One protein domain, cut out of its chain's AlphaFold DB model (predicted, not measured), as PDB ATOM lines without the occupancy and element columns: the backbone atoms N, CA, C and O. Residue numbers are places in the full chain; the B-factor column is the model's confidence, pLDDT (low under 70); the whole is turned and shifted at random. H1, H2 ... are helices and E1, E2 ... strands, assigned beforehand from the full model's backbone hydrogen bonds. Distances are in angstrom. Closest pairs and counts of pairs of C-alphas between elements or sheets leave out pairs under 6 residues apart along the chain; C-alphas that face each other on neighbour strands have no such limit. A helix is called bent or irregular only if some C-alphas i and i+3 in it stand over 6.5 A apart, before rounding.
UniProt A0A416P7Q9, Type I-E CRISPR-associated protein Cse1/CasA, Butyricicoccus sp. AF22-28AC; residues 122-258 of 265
ATOM      1  N   ALA A 122     190.673 247.657 258.202       93.50
ATOM      2  CA  ALA A 122     190.273 246.928 259.408       93.50
ATOM      3  C   ALA A 122     190.065 245.424 259.135       93.50
ATOM      4  O   ALA A 122     190.576 244.584 259.878       93.50
ATOM      5  N   TRP A 123     189.391 245.086 258.031       95.00
ATOM      6  CA  TRP A 123     189.220 243.702 257.583       95.00
ATOM      7  C   TRP A 123     190.550 243.047 257.227       95.00
ATOM      8  O   TRP A 123     190.816 241.925 257.646       95.00
ATOM      9  N   ARG A 124     191.421 243.751 256.497       93.06
ATOM     10  CA  ARG A 124     192.743 243.227 256.119       93.06
ATOM     11  C   ARG A 124     193.602 242.920 257.330       93.06
ATOM     12  O   ARG A 124     194.175 241.838 257.401       93.06
ATOM     13  N   ASN A 125     193.670 243.853 258.278       93.88
ATOM     14  CA  ASN A 125     194.421 243.670 259.513       93.88
ATOM     15  C   ASN A 125     193.873 242.471 260.284       93.88
ATOM     16  O   ASN A 125     194.647 241.605 260.680       93.88
ATOM     17  N   ARG A 126     192.541 242.343 260.389       96.25
ATOM     18  CA  ARG A 126     191.926 241.175 261.022       96.25
ATOM     19  C   ARG A 126     192.306 239.868 260.324       96.25
ATOM     20  O   ARG A 126     192.711 238.929 260.997       96.25
ATOM     21  N   ILE A 127     192.201 239.797 258.998       96.00
ATOM     22  CA  ILE A 127     192.556 238.599 258.223       96.00
ATOM     23  C   ILE A 127     194.035 238.236 258.422       96.00
ATOM     24  O   ILE A 127     194.363 237.062 258.594       96.00
ATOM     25  N   MET A 128     194.927 239.230 258.437       94.75
ATOM     26  CA  MET A 128     196.357 239.021 258.679       94.75
ATOM     27  C   MET A 128     196.642 238.540 260.106       94.75
ATOM     28  O   MET A 128     197.460 237.637 260.285       94.75
ATOM     29  N   ASP A 129     195.945 239.081 261.106       95.69
ATOM     30  CA  ASP A 129     196.048 238.628 262.493       95.69
ATOM     31  C   ASP A 129     195.579 237.174 262.633       95.69
ATOM     32  O   ASP A 129     196.261 236.356 263.253       95.69
ATOM     33  N   GLU A 130     194.442 236.821 262.027       96.81
ATOM     34  CA  GLU A 130     193.929 235.448 262.038       96.81
ATOM     35  C   GLU A 130     194.866 234.480 261.305       96.81
ATOM     36  O   GLU A 130     195.125 233.384 261.807       96.81
ATOM     37  N   LEU A 131     195.462 234.890 260.180       95.88
ATOM     38  CA  LEU A 131     196.508 234.116 259.508       95.88
ATOM     39  C   LEU A 131     197.716 233.884 260.431       95.88
ATOM     40  O   LEU A 131     198.185 232.751 260.552       95.88
ATOM     41  N   GLY A 132     198.189 234.923 261.126       95.69
ATOM     42  CA  GLY A 132     199.293 234.810 262.084       95.69
ATOM     43  C   GLY A 132     198.986 233.830 263.221       95.69
ATOM     44  O   GLY A 132     199.812 232.978 263.553       95.69
ATOM     45  N   LYS A 133     197.764 233.868 263.767       96.50
ATOM     46  CA  LYS A 133     197.318 232.897 264.780       96.50
ATOM     47  C   LYS A 133     197.246 231.472 264.223       96.50
ATOM     48  O   LYS A 133     197.584 230.527 264.936       96.50
ATOM     49  N   CYS A 134     196.854 231.293 262.959       96.38
ATOM     50  CA  CYS A 134     196.863 229.984 262.297       96.38
ATOM     51  C   CYS A 134     198.285 229.421 262.144       96.38
ATOM     52  O   CYS A 134     198.490 228.216 262.312       96.38
ATOM     53  N   GLU A 135     199.270 230.276 261.852       95.19
ATOM     54  CA  GLU A 135     200.682 229.884 261.792       95.19
ATOM     55  C   GLU A 135     201.246 229.537 263.175       95.19
ATOM     56  O   GLU A 135     201.927 228.517 263.318       95.19
ATOM     57  N   GLU A 136     200.908 230.305 264.217       96.12
ATOM     58  CA  GLU A 136     201.310 229.951 265.583       96.12
ATOM     59  C   GLU A 136     200.665 228.629 266.029       96.12
ATOM     60  O   GLU A 136     201.333 227.777 266.620       96.12
ATOM     61  N   MET A 137     199.394 228.396 265.694       96.94
ATOM     62  CA  MET A 137     198.727 227.123 265.978       96.94
ATOM     63  C   MET A 137     199.407 225.939 265.292       96.94
ATOM     64  O   MET A 137     199.588 224.908 265.938       96.94
ATOM     65  N   ALA A 138     199.862 226.085 264.044       97.06
ATOM     66  CA  ALA A 138     200.614 225.037 263.354       97.06
ATOM     67  C   ALA A 138     201.869 224.639 264.148       97.06
ATOM     68  O   ALA A 138     202.141 223.457 264.368       97.06
ATOM     69  N   PHE A 139     202.611 225.628 264.658       96.81
ATOM     70  CA  PHE A 139     203.765 225.375 265.519       96.81
ATOM     71  C   PHE A 139     203.381 224.606 266.794       96.81
ATOM     72  O   PHE A 139     204.077 223.668 267.183       96.81
ATOM     73  N   ARG A 140     202.254 224.953 267.425       97.38
ATOM     74  CA  ARG A 140     201.764 224.292 268.648       97.38
ATOM     75  C   ARG A 140     201.293 222.864 268.405       97.38
ATOM     76  O   ARG A 140     201.576 222.002 269.232       97.38
ATOM     77  N   VAL A 141     200.635 222.606 267.277       97.94
ATOM     78  CA  VAL A 141     200.276 221.252 266.829       97.94
ATOM     79  C   VAL A 141     201.540 220.416 266.609       97.94
ATOM     80  O   VAL A 141     201.641 219.300 267.115       97.94
ATOM     81  N   GLY A 142     202.562 220.984 265.961       97.94
ATOM     82  CA  GLY A 142     203.853 220.315 265.805       97.94
ATOM     83  C   GLY A 142     204.532 219.995 267.146       97.94
ATOM     84  O   GLY A 142     205.061 218.899 267.331       97.94
ATOM     85  N   LEU A 143     204.478 220.914 268.117       97.00
ATOM     86  CA  LEU A 143     204.979 220.662 269.474       97.00
ATOM     87  C   LEU A 143     204.202 219.553 270.192       97.00
ATOM     88  O   LEU A 143     204.821 218.737 270.876       97.00
ATOM     89  N   LEU A 144     202.873 219.508 270.043       98.06
ATOM     90  CA  LEU A 144     202.044 218.434 270.591       98.06
ATOM     91  C   LEU A 144     202.512 217.077 270.048       98.06
ATOM     92  O   LEU A 144     202.862 216.201 270.837       98.06
ATOM     93  N   ALA A 145     202.615 216.936 268.726       98.00
ATOM     94  CA  ALA A 145     203.066 215.699 268.089       98.00
ATOM     95  C   ALA A 145     204.488 215.295 268.518       98.00
ATOM     96  O   ALA A 145     204.737 214.138 268.866       98.00
ATOM     97  N   GLY A 146     205.420 216.251 268.584       97.06
ATOM     98  CA  GLY A 146     206.778 216.007 269.071       97.06
ATOM     99  C   GLY A 146     206.815 215.528 270.529       97.06
ATOM    100  O   GLY A 146     207.539 214.585 270.856       97.06
ATOM    101  N   ASN A 147     206.007 216.127 271.405       96.56
ATOM    102  CA  ASN A 147     205.917 215.722 272.808       96.56
ATOM    103  C   ASN A 147     205.301 214.327 272.966       96.56
ATOM    104  O   ASN A 147     205.804 213.534 273.763       96.56
ATOM    105  N   LEU A 148     204.265 214.006 272.188       97.38
ATOM    106  CA  LEU A 148     203.647 212.677 272.162       97.38
ATOM    107  C   LEU A 148     204.635 211.609 271.686       97.38
ATOM    108  O   LEU A 148     204.749 210.551 272.308       97.38
ATOM    109  N   TYR A 149     205.422 211.912 270.652       97.00
ATOM    110  CA  TYR A 149     206.490 211.035 270.176       97.00
ATOM    111  C   TYR A 149     207.527 210.748 271.273       97.00
ATOM    112  O   TYR A 149     207.868 209.587 271.522       97.00
ATOM    113  N   VAL A 150     207.994 211.782 271.986       96.69
ATOM    114  CA  VAL A 150     208.952 211.613 273.090       96.69
ATOM    115  C   VAL A 150     208.338 210.832 274.245       96.69
ATOM    116  O   VAL A 150     208.996 209.929 274.765       96.69
ATOM    117  N   ALA A 151     207.095 211.126 274.625       95.62
ATOM    118  CA  ALA A 151     206.369 210.397 275.663       95.62
ATOM    119  C   ALA A 151     206.209 208.908 275.301       95.62
ATOM    120  O   ALA A 151     206.376 208.034 276.150       95.62
ATOM    121  N   GLY A 152     205.979 208.609 274.020       94.88
ATOM    122  CA  GLY A 152     205.839 207.257 273.481       94.88
ATOM    123  C   GLY A 152     207.133 206.438 273.398       94.88
ATOM    124  O   GLY A 152     207.071 205.242 273.105       94.88
ATOM    125  N   GLY A 153     208.293 207.047 273.668       93.50
ATOM    126  CA  GLY A 153     209.604 206.387 273.636       93.50
ATOM    127  C   GLY A 153     210.612 206.999 272.655       93.50
ATOM    128  O   GLY A 153     211.796 206.665 272.727       93.50
ATOM    129  N   GLY A 154     210.181 207.920 271.794       93.12
ATOM    130  CA  GLY A 154     210.993 208.543 270.746       93.12
ATOM    131  C   GLY A 154     212.077 209.503 271.251       93.12
ATOM    132  O   GLY A 154     211.964 210.085 272.324       93.12
ATOM    133  N   SER A 155     213.166 209.679 270.503       91.81
ATOM    134  CA  SER A 155     214.261 210.573 270.925       91.81
ATOM    135  C   SER A 155     213.844 212.048 270.903       91.81
ATOM    136  O   SER A 155     213.193 212.495 269.961       91.81
ATOM    137  N   THR A 156     214.313 212.838 271.874       90.06
ATOM    138  CA  THR A 156     214.138 214.304 271.890       90.06
ATOM    139  C   THR A 156     214.874 215.010 270.748       90.06
ATOM    140  O   THR A 156     214.543 216.146 270.430       90.06
ATOM    141  N   SER A 157     215.845 214.348 270.108       88.44
ATOM    142  CA  SER A 157     216.572 214.872 268.944       88.44
ATOM    143  C   SER A 157     215.828 214.701 267.615       88.44
ATOM    144  O   SER A 157     216.199 215.343 266.640       88.44
ATOM    145  N   ASN A 158     214.814 213.829 267.560       91.81
ATOM    146  CA  ASN A 158     214.177 213.390 266.311       91.81
ATOM    147  C   ASN A 158     212.680 213.746 266.275       91.81
ATOM    148  O   ASN A 158     211.867 213.004 265.732       91.81
ATOM    149  N   THR A 159     212.303 214.870 266.884       93.31
ATOM    150  CA  THR A 159     210.908 215.328 266.958       93.31
ATOM    151  C   THR A 159     210.438 216.071 265.708       93.31
ATOM    152  O   THR A 159     209.238 216.287 265.569       93.31
ATOM    153  N   SER A 160     211.346 216.445 264.797       94.25
ATOM    154  CA  SER A 160     211.009 217.214 263.591       94.25
ATOM    155  C   SER A 160     210.053 216.465 262.666       94.25
ATOM    156  O   SER A 160     209.043 217.033 262.282       94.25
ATOM    157  N   GLY A 161     210.301 215.180 262.390       95.81
ATOM    158  CA  GLY A 161     209.440 214.373 261.514       95.81
ATOM    159  C   GLY A 161     207.969 214.355 261.963       95.81
ATOM    160  O   GLY A 161     207.108 214.794 261.205       95.81
ATOM    161  N   PRO A 162     207.667 213.927 263.206       95.81
ATOM    162  CA  PRO A 162     206.307 213.985 263.745       95.81
ATOM    163  C   PRO A 162     205.722 215.403 263.780       95.81
ATOM    164  O   PRO A 162     204.541 215.591 263.500       95.81
ATOM    165  N   ALA A 163     206.538 216.407 264.119       97.12
ATOM    166  CA  ALA A 163     206.082 217.790 264.184       97.12
ATOM    167  C   ALA A 163     205.702 218.351 262.807       97.12
ATOM    168  O   ALA A 163     204.732 219.098 262.706       97.12
ATOM    169  N   ASP A 164     206.462 218.020 261.767       96.56
ATOM    170  CA  ASP A 164     206.229 218.510 260.411       96.56
ATOM    171  C   ASP A 164     205.023 217.810 259.775       96.56
ATOM    172  O   ASP A 164     204.157 218.500 259.242       96.56
ATOM    173  N   LEU A 165     204.862 216.496 259.980       96.56
ATOM    174  CA  LEU A 165     203.649 215.773 259.572       96.56
ATOM    175  C   LEU A 165     202.384 216.373 260.206       96.56
ATOM    176  O   LEU A 165     201.383 216.602 259.529       96.56
ATOM    177  N   ALA A 166     202.432 216.688 261.501       97.75
ATOM    178  CA  ALA A 166     201.290 217.272 262.197       97.75
ATOM    179  C   ALA A 166     200.974 218.703 261.716       97.75
ATOM    180  O   ALA A 166     199.808 219.094 261.642       97.75
ATOM    181  N   LYS A 167     201.993 219.493 261.341       97.56
ATOM    182  CA  LYS A 167     201.790 220.803 260.691       97.56
ATOM    183  C   LYS A 167     201.156 220.653 259.311       97.56
ATOM    184  O   LYS A 167     200.295 221.455 258.960       97.56
ATOM    185  N   GLU A 168     201.574 219.663 258.526       96.12
ATOM    186  CA  GLU A 168     200.979 219.377 257.217       96.12
ATOM    187  C   GLU A 168     199.497 219.012 257.354       96.12
ATOM    188  O   GLU A 168     198.661 219.622 256.688       96.12
ATOM    189  N   GLN A 169     199.156 218.111 258.284       97.06
ATOM    190  CA  GLN A 169     197.765 217.763 258.608       97.06
ATOM    191  C   GLN A 169     196.957 218.983 259.066       97.06
ATOM    192  O   GLN A 169     195.820 219.173 258.634       97.06
ATOM    193  N   TRP A 170     197.550 219.850 259.894       97.56
ATOM    194  CA  TRP A 170     196.925 221.104 260.309       97.56
ATOM    195  C   TRP A 170     196.564 221.987 259.113       97.56
ATOM    196  O   TRP A 170     195.408 222.381 258.972       97.56
ATOM    197  N   TYR A 171     197.517 222.273 258.221       96.88
ATOM    198  CA  TYR A 171     197.244 223.112 257.053       96.88
ATOM    199  C   TYR A 171     196.284 222.454 256.063       96.88
ATOM    200  O   TYR A 171     195.475 223.158 255.455       96.88
ATOM    201  N   PHE A 172     196.340 221.131 255.914       95.69
ATOM    202  CA  PHE A 172     195.399 220.380 255.091       95.69
ATOM    203  C   PHE A 172     193.962 220.558 255.598       95.69
ATOM    204  O   PHE A 172     193.113 221.050 254.856       95.69
ATOM    205  N   ASN A 173     193.723 220.284 256.884       96.88
ATOM    206  CA  ASN A 173     192.400 220.399 257.503       96.88
ATOM    207  C   ASN A 173     191.882 221.844 257.561       96.88
ATOM    208  O   ASN A 173     190.674 222.068 257.596       96.88
ATOM    209  N   LEU A 174     192.778 222.833 257.581       96.38
ATOM    210  CA  LEU A 174     192.419 224.245 257.690       96.38
ATOM    211  C   LEU A 174     192.131 224.911 256.339       96.38
ATOM    212  O   LEU A 174     191.417 225.909 256.298       96.38
ATOM    213  N   SER A 175     192.693 224.393 255.242       94.56
ATOM    214  CA  SER A 175     192.726 225.112 253.964       94.56
ATOM    215  C   SER A 175     191.342 225.414 253.404       94.56
ATOM    216  O   SER A 175     191.048 226.572 253.111       94.56
ATOM    217  N   GLU A 176     190.482 224.405 253.279       95.62
ATOM    218  CA  GLU A 176     189.119 224.610 252.787       95.62
ATOM    219  C   GLU A 176     188.306 225.518 253.734       95.62
ATOM    220  O   GLU A 176     187.848 226.564 253.266       95.62
ATOM    221  N   PRO A 177     188.217 225.234 255.051       97.25
ATOM    222  CA  PRO A 177     187.568 226.112 256.026       97.25
ATOM    223  C   PRO A 177     187.991 227.580 255.949       97.25
ATOM    224  O   PRO A 177     187.141 228.465 255.907       97.25
ATOM    225  N   PHE A 178     189.298 227.849 255.893       96.69
ATOM    226  CA  PHE A 178     189.813 229.217 255.842       96.69
ATOM    227  C   PHE A 178     189.397 229.920 254.549       96.69
ATOM    228  O   PHE A 178     188.970 231.071 254.575       96.69
ATOM    229  N   THR A 179     189.502 229.234 253.407       95.69
ATOM    230  CA  THR A 179     189.107 229.818 252.116       95.69
ATOM    231  C   THR A 179     187.605 230.073 252.023       95.69
ATOM    232  O   THR A 179     187.211 231.102 251.483       95.69
ATOM    233  N   GLN A 180     186.771 229.197 252.593       96.25
ATOM    234  CA  GLN A 180     185.323 229.403 252.675       96.25
ATOM    235  C   GLN A 180     184.975 230.584 253.578       96.25
ATOM    236  O   GLN A 180     184.178 231.434 253.188       96.25
ATOM    237  N   TRP A 181     185.609 230.674 254.751       97.06
ATOM    238  CA  TRP A 181     185.445 231.817 255.643       97.06
ATOM    239  C   TRP A 181     185.814 233.123 254.937       97.06
ATOM    240  O   TRP A 181     184.990 234.033 254.885       97.06
ATOM    241  N   LEU A 182     186.993 233.181 254.311       95.56
ATOM    242  CA  LEU A 182     187.465 234.347 253.568       95.56
ATOM    243  C   LEU A 182     186.511 234.742 252.430       95.56
ATOM    244  O   LEU A 182     186.213 235.921 252.258       95.56
ATOM    245  N   MET A 183     186.031 233.764 251.658       94.88
ATOM    246  CA  MET A 183     185.071 233.991 250.575       94.88
ATOM    247  C   MET A 183     183.727 234.510 251.100       94.88
ATOM    248  O   MET A 183     183.055 235.250 250.391       94.88
ATOM    249  N   SER A 184     183.341 234.138 252.324       94.94
ATOM    250  CA  SER A 184     182.071 234.541 252.939       94.94
ATOM    251  C   SER A 184     182.050 235.962 253.504       94.94
ATOM    252  O   SER A 184     180.987 236.393 253.942       94.94
ATOM    253  N   ILE A 185     183.202 236.641 253.572       95.19
ATOM    254  CA  ILE A 185     183.310 238.003 254.107       95.19
ATOM    255  C   ILE A 185     182.832 238.993 253.047       95.19
ATOM    256  O   ILE A 185     183.500 239.168 252.028       95.19
ATOM    257  N   ASP A 186     181.744 239.695 253.340       93.19
ATOM    258  CA  ASP A 186     181.300 240.915 252.672       93.19
ATOM    259  C   ASP A 186     181.676 242.129 253.546       93.19
ATOM    260  O   ASP A 186     180.969 242.453 254.505       93.19
ATOM    261  N   PRO A 187     182.776 242.841 253.230       91.56
ATOM    262  CA  PRO A 187     183.259 243.957 254.036       91.56
ATOM    263  C   PRO A 187     182.272 245.104 254.251       91.56
ATOM    264  O   PRO A 187     182.481 245.897 255.168       91.56
ATOM    265  N   GLU A 188     181.256 245.236 253.392       88.44
ATOM    266  CA  GLU A 188     180.296 246.341 253.438       88.44
ATOM    267  C   GLU A 188     179.054 245.998 254.278       88.44
ATOM    268  O   GLU A 188     178.359 246.908 254.734       88.44
ATOM    269  N   LYS A 189     178.781 244.705 254.513       91.62
ATOM    270  CA  LYS A 189     177.586 244.232 255.237       91.62
ATOM    271  C   LYS A 189     177.897 243.499 256.535       91.62
ATOM    272  O   LYS A 189     177.075 243.523 257.450       91.62
ATOM    273  N   ASP A 190     179.047 242.841 256.607       95.25
ATOM    274  CA  ASP A 190     179.393 241.991 257.734       95.25
ATOM    275  C   ASP A 190     180.037 242.767 258.882       95.25
ATOM    276  O   ASP A 190     180.770 243.742 258.700       95.25
ATOM    277  N   ASP A 191     179.823 242.255 260.092       96.12
ATOM    278  CA  ASP A 191     180.559 242.673 261.275       96.12
ATOM    279  C   ASP A 191     181.850 241.846 261.423       96.12
ATOM    280  O   ASP A 191     181.834 240.609 261.412       96.12
ATOM    281  N   ILE A 192     182.980 242.546 261.580       95.75
ATOM    282  CA  ILE A 192     184.315 241.944 261.704       95.75
ATOM    283  C   ILE A 192     184.371 240.946 262.855       95.75
ATOM    284  O   ILE A 192     184.940 239.861 262.711       95.75
ATOM    285  N   ASP A 193     183.813 241.300 264.008       95.50
ATOM    286  CA  ASP A 193     183.914 240.494 265.213       95.50
ATOM    287  C   ASP A 193     182.968 239.289 265.180       95.50
ATOM    288  O   ASP A 193     183.316 238.247 265.740       95.50
ATOM    289  N   VAL A 194     181.818 239.399 264.507       96.06
ATOM    290  CA  VAL A 194     180.909 238.268 264.253       96.06
ATOM    291  C   VAL A 194     181.572 237.248 263.330       96.06
ATOM    292  O   VAL A 194     181.739 236.094 263.726       96.06
ATOM    293  N   LYS A 195     182.052 237.667 262.150       96.69
ATOM    294  CA  LYS A 195     182.753 236.765 261.215       96.69
ATOM    295  C   LYS A 195     184.016 236.168 261.816       96.69
ATOM    296  O   LYS A 195     184.365 235.025 261.521       96.69
ATOM    297  N   THR A 196     184.721 236.924 262.653       96.44
ATOM    298  CA  THR A 196     185.900 236.405 263.349       96.44
ATOM    299  C   THR A 196     185.519 235.321 264.358       96.44
ATOM    300  O   THR A 196     186.204 234.305 264.440       96.44
ATOM    301  N   GLU A 197     184.426 235.487 265.109       95.81
ATOM    302  CA  GLU A 197     183.983 234.455 266.053       95.81
ATOM    303  C   GLU A 197     183.517 233.185 265.325       95.81
ATOM    304  O   GLU A 197     183.864 232.083 265.755       95.81
ATOM    305  N   GLU A 198     182.810 233.310 264.196       95.88
ATOM    306  CA  GLU A 198     182.456 232.165 263.338       95.88
ATOM    307  C   GLU A 198     183.705 231.361 262.949       95.88
ATOM    308  O   GLU A 198     183.755 230.135 263.122       95.88
ATOM    309  N   TRP A 199     184.756 232.063 262.514       97.31
ATOM    310  CA  TRP A 199     186.044 231.454 262.213       97.31
ATOM    311  C   TRP A 199     186.671 230.780 263.432       97.31
ATOM    312  O   TRP A 199     187.105 229.629 263.358       97.31
ATOM    313  N   HIS A 200     186.692 231.458 264.579       97.00
ATOM    314  CA  HIS A 200     187.267 230.920 265.812       97.00
ATOM    315  C   HIS A 200     186.571 229.633 266.246       97.00
ATOM    316  O   HIS A 200     187.236 228.692 266.682       97.00
ATOM    317  N   GLN A 201     185.247 229.553 266.119       95.56
ATOM    318  CA  GLN A 201     184.490 228.343 266.432       95.56
ATOM    319  C   GLN A 201     184.854 227.184 265.501       95.56
ATOM    320  O   GLN A 201     185.040 226.057 265.973       95.56
ATOM    321  N   GLN A 202     184.984 227.443 264.199       96.56
ATOM    322  CA  GLN A 202     185.383 226.427 263.226       96.56
ATOM    323  C   GLN A 202     186.823 225.955 263.465       96.56
ATOM    324  O   GLN A 202     187.072 224.751 263.548       96.56
ATOM    325  N   LEU A 203     187.751 226.886 263.687       96.88
ATOM    326  CA  LEU A 203     189.150 226.591 263.981       96.88
ATOM    327  C   LEU A 203     189.299 225.757 265.256       96.88
ATOM    328  O   LEU A 203     190.030 224.766 265.254       96.88
ATOM    329  N   LYS A 204     188.586 226.107 266.337       96.38
ATOM    330  CA  LYS A 204     188.592 225.328 267.589       96.38
ATOM    331  C   LYS A 204     188.171 223.879 267.337       96.38
ATOM    332  O   LYS A 204     188.837 222.975 267.831       96.38
ATOM    333  N   LYS A 205     187.107 223.646 266.557       96.56
ATOM    334  CA  LYS A 205     186.641 222.287 266.215       96.56
ATOM    335  C   LYS A 205     187.728 221.485 265.495       96.56
ATOM    336  O   LYS A 205     187.999 220.356 265.891       96.56
ATOM    337  N   ILE A 206     188.381 222.090 264.502       97.88
ATOM    338  CA  ILE A 206     189.481 221.466 263.747       97.88
ATOM    339  C   ILE A 206     190.666 221.158 264.672       97.88
ATOM    340  O   ILE A 206     191.206 220.055 264.647       97.88
ATOM    341  N   ALA A 207     191.045 222.112 265.525       97.31
ATOM    342  CA  ALA A 207     192.151 221.963 266.464       97.31
ATOM    343  C   ALA A 207     191.911 220.845 267.484       97.31
ATOM    344  O   ALA A 207     192.827 220.071 267.753       97.31
ATOM    345  N   PHE A 208     190.697 220.740 268.037       97.00
ATOM    346  CA  PHE A 208     190.352 219.652 268.951       97.00
ATOM    347  C   PHE A 208     190.380 218.297 268.249       97.00
ATOM    348  O   PHE A 208     191.063 217.402 268.741       97.00
ATOM    349  N   ALA A 209     189.729 218.182 267.088       97.62
ATOM    350  CA  ALA A 209     189.687 216.939 266.324       97.62
ATOM    351  C   ALA A 209     191.098 216.423 266.001       97.62
ATOM    352  O   ALA A 209     191.416 215.280 266.315       97.62
ATOM    353  N   LEU A 210     191.974 217.293 265.484       98.00
ATOM    354  CA  LEU A 210     193.357 216.922 265.189       98.00
ATOM    355  C   LEU A 210     194.148 216.579 266.459       98.00
ATOM    356  O   LEU A 210     194.942 215.645 266.462       98.00
ATOM    357  N   SER A 211     193.950 217.316 267.558       97.12
ATOM    358  CA  SER A 211     194.650 217.010 268.811       97.12
ATOM    359  C   SER A 211     194.248 215.657 269.399       97.12
ATOM    360  O   SER A 211     195.104 214.958 269.939       97.12
ATOM    361  N   ASP A 212     192.973 215.283 269.272       96.38
ATOM    362  CA  ASP A 212     192.462 214.002 269.752       96.38
ATOM    363  C   ASP A 212     192.970 212.851 268.866       96.38
ATOM    364  O   ASP A 212     193.402 211.831 269.401       96.38
ATOM    365  N   GLU A 213     193.019 213.041 267.542       97.00
ATOM    366  CA  GLU A 213     193.618 212.092 266.589       97.00
ATOM    367  C   GLU A 213     195.102 211.843 266.898       97.00
ATOM    368  O   GLU A 213     195.518 210.701 267.087       97.00
ATOM    369  N   LEU A 214     195.892 212.907 267.079       97.44
ATOM    370  CA  LEU A 214     197.316 212.784 267.410       97.44
ATOM    371  C   LEU A 214     197.557 212.033 268.727       97.44
ATOM    372  O   LEU A 214     198.527 211.283 268.847       97.44
ATOM    373  N   VAL A 215     196.705 212.247 269.734       96.00
ATOM    374  CA  VAL A 215     196.794 211.533 271.018       96.00
ATOM    375  C   VAL A 215     196.378 210.074 270.864       96.00
ATOM    376  O   VAL A 215     197.000 209.210 271.482       96.00
ATOM    377  N   PHE A 216     195.351 209.797 270.061       94.38
ATOM    378  CA  PHE A 216     194.874 208.445 269.790       94.38
ATOM    379  C   PHE A 216     195.923 207.599 269.056       94.38
ATOM    380  O   PHE A 216     196.156 206.452 269.435       94.38
ATOM    381  N   ASP A 217     196.610 208.187 268.077       94.00
ATOM    382  CA  ASP A 217     197.665 207.527 267.298       94.00
ATOM    383  C   ASP A 217     198.990 207.381 268.064       94.00
ATOM    384  O   ASP A 217     199.897 206.643 267.658       94.00
ATOM    385  N   ALA A 218     199.139 208.083 269.188       93.62
ATOM    386  CA  ALA A 218     200.333 207.986 270.006       93.62
ATOM    387  C   ALA A 218     200.471 206.592 270.646       93.62
ATOM    388  O   ALA A 218     199.509 205.917 271.006       93.62
ATOM    389  N   SER A 219     201.721 206.172 270.870       91.38
ATOM    390  CA  SER A 219     202.025 204.937 271.607       91.38
ATOM    391  C   SER A 219     201.303 204.921 272.963       91.38
ATOM    392  O   SER A 219     201.398 205.912 273.688       91.38
ATOM    393  N   PRO A 220     200.703 203.795 273.402       91.94
ATOM    394  CA  PRO A 220     200.055 203.704 274.714       91.94
ATOM    395  C   PRO A 220     200.969 204.088 275.888       91.94
ATOM    396  O   PRO A 220     200.503 204.536 276.934       91.94
ATOM    397  N   LYS A 221     202.296 203.974 275.714       93.31
ATOM    398  CA  LYS A 221     203.290 204.440 276.697       93.31
ATOM    399  C   LYS A 221     203.229 205.950 276.929       93.31
ATOM    400  O   LYS A 221     203.525 206.397 278.032       93.31
ATOM    401  N   ALA A 222     202.824 206.723 275.923       93.94
ATOM    402  CA  ALA A 222     202.683 208.168 276.020       93.94
ATOM    403  C   ALA A 222     201.644 208.581 277.070       93.94
ATOM    404  O   ALA A 222     201.797 209.645 277.665       93.94
ATOM    405  N   LEU A 223     200.639 207.739 277.348       91.81
ATOM    406  CA  LEU A 223     199.628 208.006 278.375       91.81
ATOM    407  C   LEU A 223     200.247 208.112 279.773       91.81
ATOM    408  O   LEU A 223     199.963 209.058 280.502       91.81
ATOM    409  N   PHE A 224     201.113 207.159 280.125       91.81
ATOM    410  CA  PHE A 224     201.843 207.166 281.396       91.81
ATOM    411  C   PHE A 224     203.009 208.151 281.375       91.81
ATOM    412  O   PHE A 224     203.358 208.727 282.402       91.81
ATOM    413  N   GLY A 225     203.586 208.361 280.193       92.31
ATOM    414  CA  GLY A 225     204.703 209.259 279.991       92.31
ATOM    415  C   GLY A 225     206.031 208.712 280.502       92.31
ATOM    416  O   GLY A 225     206.163 207.554 280.906       92.31
ATOM    417  N   ARG A 226     207.059 209.557 280.430       93.50
ATOM    418  CA  ARG A 226     208.397 209.270 280.957       93.50
ATOM    419  C   ARG A 226     209.191 210.543 281.207       93.50
ATOM    420  O   ARG A 226     208.968 211.569 280.566       93.50
ATOM    421  N   THR A 227     210.195 210.439 282.069       94.38
ATOM    422  CA  THR A 227     211.163 211.513 282.318       94.38
ATOM    423  C   THR A 227     212.410 211.318 281.466       94.38
ATOM    424  O   THR A 227     213.005 210.241 281.453       94.38
ATOM    425  N   VAL A 228     212.823 212.370 280.763       92.62
ATOM    426  CA  VAL A 228     214.011 212.385 279.906       92.62
ATOM    427  C   VAL A 228     214.940 213.516 280.340       92.62
ATOM    428  O   VAL A 228     214.502 214.604 280.707       92.62
ATOM    429  N   ASN A 229     216.247 213.262 280.294       90.69
ATOM    430  CA  ASN A 229     217.270 214.280 280.507       90.69
ATOM    431  C   ASN A 229     217.437 215.122 279.235       90.69
ATOM    432  O   ASN A 229     217.952 214.640 278.228       90.69
ATOM    433  N   VAL A 230     217.027 216.386 279.287       87.25
ATOM    434  CA  VAL A 230     217.117 217.340 278.178       87.25
ATOM    435  C   VAL A 230     218.275 218.301 278.433       87.25
ATOM    436  O   VAL A 230     218.403 218.879 279.517       87.25
ATOM    437  N   LYS A 231     219.144 218.476 277.435       82.19
ATOM    438  CA  LYS A 231     220.212 219.481 277.484       82.19
ATOM    439  C   LYS A 231     219.639 220.854 277.142       82.19
ATOM    440  O   LYS A 231     219.054 221.039 276.084       82.19
ATOM    441  N   SER A 232     219.865 221.822 278.021       75.56
ATOM    442  CA  SER A 232     219.549 223.235 277.816       75.56
ATOM    443  C   SER A 232     220.832 224.037 278.027       75.56
ATOM    444  O   SER A 232     221.175 224.398 279.156       75.56
ATOM    445  N   GLY A 233     221.577 224.274 276.945       78.56
ATOM    446  CA  GLY A 233     222.936 224.814 277.025       78.56
ATOM    447  C   GLY A 233     223.876 223.841 277.747       78.56
ATOM    448  O   GLY A 233     223.935 222.663 277.403       78.56
ATOM    449  N   SER A 234     224.586 224.316 278.774       78.25
ATOM    450  CA  SER A 234     225.491 223.496 279.599       78.25
ATOM    451  C   SER A 234     224.791 222.692 280.704       78.25
ATOM    452  O   SER A 234     225.430 221.863 281.349       78.25
ATOM    453  N   LYS A 235     223.491 222.915 280.945       84.12
ATOM    454  CA  LYS A 235     222.737 222.259 282.025       84.12
ATOM    455  C   LYS A 235     221.898 221.101 281.489       84.12
ATOM    456  O   LYS A 235     221.265 221.218 280.440       84.12
ATOM    457  N   ILE A 236     221.850 220.006 282.244       85.31
ATOM    458  CA  ILE A 236     220.920 218.895 282.016       85.31
ATOM    459  C   ILE A 236     219.730 219.095 282.953       85.31
ATOM    460  O   ILE A 236     219.915 219.251 284.159       85.31
ATOM    461  N   LYS A 237     218.518 219.115 282.400       89.81
ATOM    462  CA  LYS A 237     217.270 219.167 283.164       89.81
ATOM    463  C   LYS A 237     216.479 217.891 282.928       89.81
ATOM    464  O   LYS A 237     216.391 217.421 281.798       89.81
ATOM    465  N   GLN A 238     215.889 217.355 283.987       90.06
ATOM    466  CA  GLN A 238     214.884 216.307 283.857       90.06
ATOM    467  C   GLN A 238     213.568 216.950 283.436       90.06
ATOM    468  O   GLN A 238     213.082 217.858 284.108       90.06
ATOM    469  N   GLN A 239     213.019 216.494 282.316       92.44
ATOM    470  CA  GLN A 239     211.721 216.923 281.822       92.44
ATOM    471  C   GLN A 239     210.827 215.703 281.646       92.44
ATOM    472  O   GLN A 239     211.228 214.702 281.052       92.44
ATOM    473  N   HIS A 240     209.626 215.794 282.197       94.25
ATOM    474  CA  HIS A 240     208.592 214.790 282.029       94.25
ATOM    475  C   HIS A 240     207.823 215.044 280.729       94.25
ATOM    476  O   HIS A 240     207.583 216.190 280.355       94.25
ATOM    477  N   TYR A 241     207.473 213.967 280.031       95.50
ATOM    478  CA  TYR A 241     206.668 213.998 278.817       95.50
ATOM    479  C   TYR A 241     205.541 212.985 278.953       95.50
ATOM    480  O   TYR A 241     205.813 211.794 279.090       95.50
ATOM    481  N   SER A 242     204.295 213.446 278.868       96.75
ATOM    482  CA  SER A 242     203.103 212.594 278.825       96.75
ATOM    483  C   SER A 242     202.039 213.191 277.906       96.75
ATOM    484  O   SER A 242     202.019 214.402 277.669       96.75
ATOM    485  N   ALA A 243     201.150 212.345 277.394       95.88
ATOM    486  CA  ALA A 243     200.044 212.763 276.544       95.88
ATOM    487  C   ALA A 243     199.047 213.687 277.269       95.88
ATOM    488  O   ALA A 243     198.731 214.735 276.702       95.88
ATOM    489  N   PRO A 244     198.606 213.403 278.516       95.31
ATOM    490  CA  PRO A 244     197.701 214.303 279.235       95.31
ATOM    491  C   PRO A 244     198.299 215.694 279.454       95.31
ATOM    492  O   PRO A 244     197.613 216.697 279.269       95.31
ATOM    493  N   GLU A 245     199.588 215.763 279.799       94.88
ATOM    494  CA  GLU A 245     200.295 217.029 279.973       94.88
ATOM    495  C   GLU A 245     200.373 217.788 278.645       94.88
ATOM    496  O   GLU A 245     199.893 218.916 278.558       94.88
ATOM    497  N   ALA A 246     200.897 217.165 277.585       95.81
ATOM    498  CA  ALA A 246     201.031 217.807 276.278       95.81
ATOM    499  C   ALA A 246     199.684 218.335 275.749       95.81
ATOM    500  O   ALA A 246     199.615 219.465 275.257       95.81
ATOM    501  N   LEU A 247     198.609 217.560 275.918       95.88
ATOM    502  CA  LEU A 247     197.259 217.966 275.542       95.88
ATOM    503  C   LEU A 247     196.748 219.132 276.400       95.88
ATOM    504  O   LEU A 247     196.137 220.054 275.866       95.88
ATOM    505  N   ALA A 248     197.012 219.140 277.710       96.06
ATOM    506  CA  ALA A 248     196.624 220.244 278.588       96.06
ATOM    507  C   ALA A 248     197.306 221.562 278.187       96.06
ATOM    508  O   ALA A 248     196.635 222.590 278.082       96.06
ATOM    509  N   TRP A 249     198.610 221.531 277.888       95.06
ATOM    510  CA  TRP A 249     199.345 222.697 277.387       95.06
ATOM    511  C   TRP A 249     198.794 223.193 276.046       95.06
ATOM    512  O   TRP A 249     198.621 224.398 275.859       95.06
ATOM    513  N   PHE A 250     198.477 222.274 275.128       96.88
ATOM    514  CA  PHE A 250     197.859 222.612 273.848       96.88
ATOM    515  C   PHE A 250     196.492 223.283 274.034       96.88
ATOM    516  O   PHE A 250     196.258 224.363 273.494       96.88
ATOM    517  N   LYS A 251     195.611 222.697 274.856       95.75
ATOM    518  CA  LYS A 251     194.273 223.240 275.139       95.75
ATOM    519  C   LYS A 251     194.347 224.607 275.816       95.75
ATOM    520  O   LYS A 251     193.633 225.521 275.415       95.75
ATOM    521  N   ALA A 252     195.237 224.778 276.795       95.12
ATOM    522  CA  ALA A 252     195.455 226.064 277.453       95.12
ATOM    523  C   ALA A 252     195.890 227.147 276.456       95.12
ATOM    524  O   ALA A 252     195.386 228.268 276.498       95.12
ATOM    525  N   PHE A 253     196.788 226.805 275.526       95.00
ATOM    526  CA  PHE A 253     197.184 227.718 274.462       95.00
ATOM    527  C   PHE A 253     196.014 228.042 273.521       95.00
ATOM    528  O   PHE A 253     195.768 229.214 273.249       95.00
ATOM    529  N   LEU A 254     195.259 227.033 273.079       95.12
ATOM    530  CA  LEU A 254     194.106 227.218 272.196       95.12
ATOM    531  C   LEU A 254     193.074 228.178 272.808       95.12
ATOM    532  O   LEU A 254     192.639 229.110 272.138       95.12
ATOM    533  N   PHE A 255     192.723 228.001 274.084       94.44
ATOM    534  CA  PHE A 255     191.775 228.885 274.773       94.44
ATOM    535  C   PHE A 255     192.324 230.288 275.032       94.44
ATOM    536  O   PHE A 255     191.555 231.244 275.054       94.44
ATOM    537  N   LYS A 256     193.642 230.427 275.210       94.00
ATOM    538  CA  LYS A 256     194.286 231.738 275.327       94.00
ATOM    539  C   LYS A 256     194.235 232.506 274.004       94.00
ATOM    540  O   LYS A 256     193.974 233.704 274.012       94.00
ATOM    541  N   THR A 257     194.514 231.834 272.890       93.00
ATOM    542  CA  THR A 257     194.564 232.454 271.557       93.00
ATOM    543  C   THR A 257     193.166 232.735 271.010       93.00
ATOM    544  O   THR A 257     192.950 233.764 270.371       93.00
ATOM    545  N   TYR A 258     192.213 231.849 271.304       92.06
ATOM    546  CA  TYR A 258     190.822 231.957 270.883       92.06
ATOM    547  C   TYR A 258     189.906 231.856 272.111       92.06
ATOM    548  O   TYR A 258     189.345 230.785 272.387       92.06
TER     549      TYR A 258
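This is residues 122 to 258 of the 265 residues of the protein "Type I-E CRISPR-associated protein Cse1/CasA" of Butyricicoccus sp. AF22-28AC (UniProt A0A416P7Q9). An elongated up-and-down bundle of helices, H1, H2a, H3 and H5, each running against the one before it in the chain, has a two-stranded hairpin, E1 and E2, at one end with the short H4. H1 is in the middle, and the bent H2 folds back, its arm H2a packing on H1 and its arm H2b on H3. The printed part has 137 residues with five named helices and two named strands, in the order H1 H2 H3 H4 E1 E2 H5; the sheet, E1 - E2, is antiparallel. The class is mostly helix; the whole is only just loose, close to compact, with a radius of gyration of the C-alphas of 17.3 A, and spans 56 by 32 by 22 A.

E1 is residues 226 to 232 and E2 residues 235 to 241. H1, residues 122 to 151, is 43.1 A long from C-alpha 122 at (190.273, 246.928, 259.408). H2, residues 160 to 183, was assigned as one helix by its hydrogen bonds but is bent, with C-alphas 173 and 176 7.1 A apart; its arms are H2a, 160 to 173, and H2b, 176 to 183. H3, 192 to 217, is 37.3 A long; H4 is 221 to 224; H5, 243 to 257, is 21.0 A long and ends at C-alpha 257 (194.564, 232.454, 271.557).

In the hairpin E1 and E2, N 228 and O 239 are 2.8 A apart, within hydrogen-bond range. The closest C-alphas of H1 and E2, Ala 151 and Tyr 241, are 4.8 A apart. H1, the hub, touches H5 at a shallow tilt of 9 degrees, opposite ways, closest at the C-alphas of Leu 148 and Ala 243, 5.7 A. With residues 138 to 149 alone it touches H2a at a steep tilt of 41 degrees, closest at Gly 142 and Ala 163, C-alphas 3.7 A apart. H1 touches H3 the same way at a shallow tilt of 12 degrees, C-alphas of Ala 145 and Leu 214 closest, 6.5 A. H2b and H3 form a hairpin, closest at the C-alphas of Trp 181 and Trp 199, 6.6 A. H4 touches H1, C-alphas of Ala 151 and Ala 222 closest, 4.3 A. Every O i to N i+4 pair is within hydrogen-bond range in H1, H2a, H2b, H3 and H5; H4 is too short for one.

The C-alphas farthest apart, of Lys 189 and Ser 234, are 57.6 A apart. The printed part has no cut, no link is long, and no printed residue is under 70 in pLDDT.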